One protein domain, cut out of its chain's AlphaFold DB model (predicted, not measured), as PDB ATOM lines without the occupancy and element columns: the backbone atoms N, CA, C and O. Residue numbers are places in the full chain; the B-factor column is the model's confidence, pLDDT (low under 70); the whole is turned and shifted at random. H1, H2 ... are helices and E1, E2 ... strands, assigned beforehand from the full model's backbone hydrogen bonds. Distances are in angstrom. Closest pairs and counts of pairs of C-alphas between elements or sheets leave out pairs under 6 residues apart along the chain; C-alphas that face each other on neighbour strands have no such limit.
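This is residues 51 to 97 of the 101 residues of the protein "von Willebrand factor A domain-containing protein 3B" of Homo sapiens (UniProt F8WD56). A small three-stranded sheet, E1 - E5 - E4, makes one lobe with the short helix H1 near it, and the hairpin of E2 and E3 reaches away as a separate arm. E1 runs on into E2 on the way out, and residues 77 to 85 come back to E4 as a wide loop. The printed part has 47 residues, under half of them in named elements, with one helix and five strands in the order H1 E1 E2 E3 E4 E5; both sheets are antiparallel and the class is mixed. It is loose, with a radius of gyration of the C-alphas of 12.1 A and spans of 34 by 23 by 19 A.

H1, residues 52 to 56, is only just not on the three-stranded sheet, with 4 pairs of C-alphas within 10 A; its O i to N i+4 pair is within hydrogen-bond range. E1, residues 60 to 63, is an edge strand, antiparallel to the inner strand E5, residues 95 to 97, at 134 degrees, with N 63 and O 95 2.8 A apart. E1 runs on into E2, residues 65 to 68, at 89 degrees across one residue. E2 and E3, residues 73 to 76, form a hairpin, with N 75 and O 66 2.8 A apart. E4, residues 86 to 88, is the other edge strand and forms a hairpin with E5, with N 87 and O 96 2.9 A apart. E3 and E4 are apart.

H1 begins at C-alpha 52 (110.834, 102.621, 154.919). E1, E2 and E3 measure 9.4 A, 9.5 A and 9.9 A; H1, E4 and E5 measure 6.0 A, 6.6 A and 6.8 A. E5 ends at C-alpha 97 (118.109, 112.759, 160.439).

The C-alphas farthest apart, those of Thr 51 and Gly 72, are 34.7 A apart. The printed part has no cut and no long link. The mean pLDDT of the printed part is 84.4; residue 65 is under 70.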
ATOM      1  N   THR A  51     111.183  98.140 152.979       86.50
ATOM      2  CA  THR A  51     110.284  99.029 153.713       86.50
ATOM      3  C   THR A  51     111.027 100.277 154.172       86.50
ATOM      4  O   THR A  51     112.236 100.245 154.410       86.50
ATOM      5  N   LEU A  52     110.288 101.372 154.382       83.00
ATOM      6  CA  LEU A  52     110.834 102.621 154.919       83.00
ATOM      7  C   LEU A  52     111.643 102.379 156.209       83.00
ATOM      8  O   LEU A  52     112.723 102.931 156.394       83.00
ATOM      9  N   LYS A  53     111.173 101.475 157.079       81.88
ATOM     10  CA  LYS A  53     111.885 101.083 158.301       81.88
ATOM     11  C   LYS A  53     113.269 100.490 158.034       81.88
ATOM     12  O   LYS A  53     114.199 100.831 158.756       81.88
ATOM     13  N   GLN A  54     113.395  99.630 157.026       85.38
ATOM     14  CA  GLN A  54     114.646  98.942 156.693       85.38
ATOM     15  C   GLN A  54     115.674  99.860 156.028       85.38
ATOM     16  O   GLN A  54     116.874  99.659 156.208       85.38
ATOM     17  N   ILE A  55     115.223 100.852 155.257       88.31
ATOM     18  CA  ILE A  55     116.136 101.796 154.601       88.31
ATOM     19  C   ILE A  55     116.566 102.915 155.546       88.31
ATOM     20  O   ILE A  55     117.710 103.344 155.475       88.31
ATOM     21  N   LEU A  56     115.704 103.351 156.474       86.00
ATOM     22  CA  LEU A  56     116.001 104.488 157.353       86.00
ATOM     23  C   LEU A  56     117.219 104.273 158.253       86.00
ATOM     24  O   LEU A  56     117.911 105.237 158.550       86.00
ATOM     25  N   SER A  57     117.507 103.036 158.658       81.19
ATOM     26  CA  SER A  57     118.734 102.721 159.402       81.19
ATOM     27  C   SER A  57     120.002 102.779 158.545       81.19
ATOM     28  O   SER A  57     121.097 102.760 159.091       81.19
ATOM     29  N   GLN A  58     119.864 102.778 157.217       84.75
ATOM     30  CA  GLN A  58     120.977 102.842 156.267       84.75
ATOM     31  C   GLN A  58     121.224 104.277 155.790       84.75
ATOM     32  O   GLN A  58     122.372 104.679 155.632       84.75
ATOM     33  N   ILE A  59     120.151 105.047 155.586       88.06
ATOM     34  CA  ILE A  59     120.203 106.416 155.045       88.06
ATOM     35  C   ILE A  59     120.088 107.503 156.122       88.06
ATOM     36  O   ILE A  59     119.796 108.663 155.831       88.06
ATOM     37  N   GLY A  60     120.223 107.136 157.391       88.62
ATOM     38  CA  GLY A  60     120.026 108.081 158.472       88.62
ATOM     39  C   GLY A  60     120.213 107.485 159.850       88.62
ATOM     40  O   GLY A  60     120.536 106.310 160.031       88.62
ATOM     41  N   PHE A  61     120.000 108.337 160.840       87.44
ATOM     42  CA  PHE A  61     120.109 107.994 162.247       87.44
ATOM     43  C   PHE A  61     118.986 108.674 163.037       87.44
ATOM     44  O   PHE A  61     118.509 109.748 162.651       87.44
ATOM     45  N   PRO A  62     118.502 108.047 164.121       85.50
ATOM     46  CA  PRO A  62     117.431 108.620 164.918       85.50
ATOM     47  C   PRO A  62     117.907 109.904 165.600       85.50
ATOM     48  O   PRO A  62     118.994 109.959 166.176       85.50
ATOM     49  N   HIS A  63     117.061 110.923 165.577       84.25
ATOM     50  CA  HIS A  63     117.165 112.043 166.493       84.25
ATOM     51  C   HIS A  63     116.641 111.557 167.848       84.25
ATOM     52  O   HIS A  63     115.437 111.366 168.020       84.25
ATOM     53  N   CYS A  64     117.553 111.244 168.771       74.00
ATOM     54  CA  CYS A  64     117.200 110.718 170.083       74.00
ATOM     55  C   CYS A  64     117.633 111.644 171.219       74.00
ATOM     56  O   CYS A  64     118.676 112.303 171.162       74.00
ATOM     57  N   GLU A  65     116.824 111.615 172.273       69.88
ATOM     58  CA  GLU A  65     117.261 111.851 173.640       69.88
ATOM     59  C   GLU A  65     117.238 110.487 174.330       69.88
ATOM     60  O   GLU A  65     116.167 109.920 174.535       69.88
ATOM     61  N   ASP A  66     118.410 109.909 174.588       77.56
ATOM     62  CA  ASP A  66     118.516 108.563 175.154       77.56
ATOM     63  C   ASP A  66     119.425 108.542 176.385       77.56
ATOM     64  O   ASP A  66     120.364 109.335 176.516       77.56
ATOM     65  N   TYR A  67     119.129 107.643 177.320       80.69
ATOM     66  CA  TYR A  67     119.898 107.490 178.545       80.69
ATOM     67  C   TYR A  67     121.095 106.576 178.305       80.69
ATOM     68  O   TYR A  67     120.965 105.370 178.094       80.69
ATOM     69  N   VAL A  68     122.294 107.145 178.391       85.31
ATOM     70  CA  VAL A  68     123.527 106.389 178.185       85.31
ATOM     71  C   VAL A  68     124.024 105.888 179.536       85.31
ATOM     72  O   VAL A  68     124.604 106.647 180.312       85.31
ATOM     73  N   ALA A  69     123.819 104.597 179.818       87.88
ATOM     74  CA  ALA A  69     124.167 103.986 181.106       87.88
ATOM     75  C   ALA A  69     125.654 104.138 181.473       87.88
ATOM     76  O   ALA A  69     125.972 104.385 182.632       87.88
ATOM     77  N   SER A  70     126.559 104.068 180.491       90.38
ATOM     78  CA  SER A  70     127.998 104.284 180.706       90.38
ATOM     79  C   SER A  70     128.351 105.725 181.091       90.38
ATOM     80  O   SER A  70     129.362 105.945 181.750       90.38
ATOM     81  N   LEU A  71     127.524 106.702 180.703       86.62
ATOM     82  CA  LEU A  71     127.673 108.114 181.071       86.62
ATOM     83  C   LEU A  71     126.824 108.498 182.293       86.62
ATOM     84  O   LEU A  71     126.996 109.594 182.822       86.62
ATOM     85  N   GLY A  72     125.892 107.635 182.711       90.38
ATOM     86  CA  GLY A  72     124.975 107.885 183.823       90.38
ATOM     87  C   GLY A  72     124.060 109.096 183.618       90.38
ATOM     88  O   GLY A  72     123.676 109.733 184.596       90.38
ATOM     89  N   ARG A  73     123.756 109.472 182.367       87.12
ATOM     90  CA  ARG A  73     122.943 110.661 182.069       87.12
ATOM     91  C   ARG A  73     122.163 110.544 180.755       87.12
ATOM     92  O   ARG A  73     122.623 109.848 179.844       87.12
ATOM     93  N   PRO A  74     121.033 111.265 180.620       82.44
ATOM     94  CA  PRO A  74     120.387 111.462 179.330       82.44
ATOM     95  C   PRO A  74     121.285 112.294 178.412       82.44
ATOM     96  O   PRO A  74     121.897 113.280 178.833       82.44
ATOM     97  N   VAL A  75     121.379 111.881 177.154       82.62
ATOM     98  CA  VAL A  75     122.110 112.587 176.106       82.62
ATOM     99  C   VAL A  75     121.172 112.802 174.933       82.62
ATOM    100  O   VAL A  75     120.556 111.866 174.435       82.62
ATOM    101  N   ALA A  76     121.092 114.053 174.494       80.50
ATOM    102  CA  ALA A  76     120.350 114.452 173.314       80.50
ATOM    103  C   ALA A  76     121.304 114.689 172.146       80.50
ATOM    104  O   ALA A  76     122.371 115.296 172.298       80.50
ATOM    105  N   SER A  77     120.891 114.250 170.965       75.69
ATOM    106  CA  SER A  77     121.582 114.532 169.716       75.69
ATOM    107  C   SER A  77     121.305 115.979 169.276       75.69
ATOM    108  O   SER A  77     120.362 116.250 168.533       75.69
ATOM    109  N   ARG A  78     122.076 116.939 169.809       79.94
ATOM    110  CA  ARG A  78     121.905 118.376 169.531       79.94
ATOM    111  C   ARG A  78     122.770 118.806 168.351       79.94
ATOM    112  O   ARG A  78     123.996 118.767 168.429       79.94
ATOM    113  N   TYR A  79     122.117 119.266 167.295       80.50
ATOM    114  CA  TYR A  79     122.741 119.817 166.097       80.50
ATOM    115  C   TYR A  79     122.312 121.273 165.915       80.50
ATOM    116  O   TYR A  79     121.327 121.704 166.511       80.50
ATOM    117  N   ALA A  80     123.049 122.030 165.102       79.19
ATOM    118  CA  ALA A  80     122.544 123.299 164.594       79.19
ATOM    119  C   ALA A  80     121.331 123.059 163.680       79.19
ATOM    120  O   ALA A  80     121.255 122.042 162.980       79.19
ATOM    121  N   ASP A  81     120.393 124.001 163.695       79.81
ATOM    122  CA  ASP A  81     119.159 123.899 162.924       79.81
ATOM    123  C   ASP A  81     119.449 123.816 161.419       79.81
ATOM    124  O   ASP A  81     120.314 124.514 160.889       79.81
ATOM    125  N   GLY A  82     118.717 122.941 160.726       83.19
ATOM    126  CA  GLY A  82     118.827 122.776 159.274       83.19
ATOM    127  C   GLY A  82     120.037 121.971 158.786       83.19
ATOM    128  O   GLY A  82     120.255 121.915 157.579       83.19
ATOM    129  N   LEU A  83     120.807 121.327 159.674       87.94
ATOM    130  CA  LEU A  83     121.965 120.519 159.261       87.94
ATOM    131  C   LEU A  83     121.605 119.242 158.495       87.94
ATOM    132  O   LEU A  83     122.382 118.803 157.651       87.94
ATOM    133  N   PHE A  84     120.453 118.641 158.786       89.00
ATOM    134  CA  PHE A  84     120.028 117.392 158.161       89.00
ATOM    135  C   PHE A  84     118.562 117.476 157.740       89.00
ATOM    136  O   PHE A  84     117.743 118.002 158.501       89.00
ATOM    137  N   PRO A  85     118.192 116.914 156.575       90.31
ATOM    138  CA  PRO A  85     116.797 116.643 156.269       90.31
ATOM    139  C   PRO A  85     116.206 115.715 157.334       90.31
ATOM    140  O   PRO A  85     116.805 114.693 157.678       90.31
ATOM    141  N   GLN A  86     115.030 116.068 157.849       89.31
ATOM    142  CA  GLN A  86     114.346 115.301 158.884       89.31
ATOM    143  C   GLN A  86     113.150 114.552 158.315       89.31
ATOM    144  O   GLN A  86     112.348 115.107 157.565       89.31
ATOM    145  N   LEU A  87     113.011 113.292 158.716       89.25
ATOM    146  CA  LEU A  87     111.861 112.465 158.392       89.25
ATOM    147  C   LEU A  87     111.129 112.074 159.673       89.25
ATOM    148  O   LEU A  87     111.703 111.456 160.571       89.25
ATOM    149  N   TYR A  88     109.848 112.432 159.734       88.38
ATOM    150  CA  TYR A  88     108.961 112.070 160.831       88.38
ATOM    151  C   TYR A  88     108.281 110.737 160.550       88.38
ATOM    152  O   TYR A  88     107.664 110.540 159.497       88.38
ATOM    153  N   ARG A  89     108.372 109.821 161.509       85.88
ATOM    154  CA  ARG A  89     107.745 108.512 161.423       85.88
ATOM    155  C   ARG A  89     106.466 108.516 162.263       85.88
ATOM    156  O   ARG A  89     106.503 108.525 163.488       85.88
ATOM    157  N   ALA A  90     105.319 108.493 161.589       80.81
ATOM    158  CA  ALA A  90     104.015 108.595 162.247       80.81
ATOM    159  C   ALA A  90     103.684 107.411 163.176       80.81
ATOM    160  O   ALA A  90     102.858 107.558 164.068       80.81
ATOM    161  N   GLU A  91     104.308 106.248 162.969       83.56
ATOM    162  CA  GLU A  91     103.989 105.021 163.711       83.56
ATOM    163  C   GLU A  91     104.562 104.984 165.138       83.56
ATOM    164  O   GLU A  91     103.969 104.358 166.010       83.56
ATOM    165  N   ASP A  92     105.682 105.663 165.398       82.06
ATOM    166  CA  ASP A  92     106.361 105.678 166.705       82.06
ATOM    167  C   ASP A  92     106.725 107.093 167.200       82.06
ATOM    168  O   ASP A  92     107.329 107.237 168.264       82.06
ATOM    169  N   GLY A  93     106.381 108.130 166.431       84.38
ATOM    170  CA  GLY A  93     106.681 109.527 166.739       84.38
ATOM    171  C   GLY A  93     108.161 109.895 166.641       84.38
ATOM    172  O   GLY A  93     108.544 110.990 167.061       84.38
ATOM    173  N   ARG A  94     109.017 109.010 166.115       84.62
ATOM    174  CA  ARG A  94     110.460 109.260 166.037       84.62
ATOM    175  C   ARG A  94     110.804 110.143 164.845       84.62
ATOM    176  O   ARG A  94     110.259 110.003 163.748       84.62
ATOM    177  N   VAL A  95     111.789 111.007 165.057       88.44
ATOM    178  CA  VAL A  95     112.407 111.821 164.010       88.44
ATOM    179  C   VAL A  95     113.727 111.175 163.607       88.44
ATOM    180  O   VAL A  95     114.499 110.740 164.460       88.44
ATOM    181  N   TYR A  96     113.991 111.098 162.307       89.44
ATOM    182  CA  TYR A  96     115.252 110.613 161.750       89.44
ATOM    183  C   TYR A  96     115.948 111.734 160.991       89.44
ATOM    184  O   TYR A  96     115.322 112.388 160.158       89.44
ATOM    185  N   ASN A  97     117.239 111.916 161.250       90.19
ATOM    186  CA  ASN A  97     118.109 112.759 160.439       90.19
ATOM    187  C   ASN A  97     118.662 111.919 159.286       90.19
ATOM    188  O   ASN A  97     119.186 110.825 159.515       90.19
TER     189      ASN A  97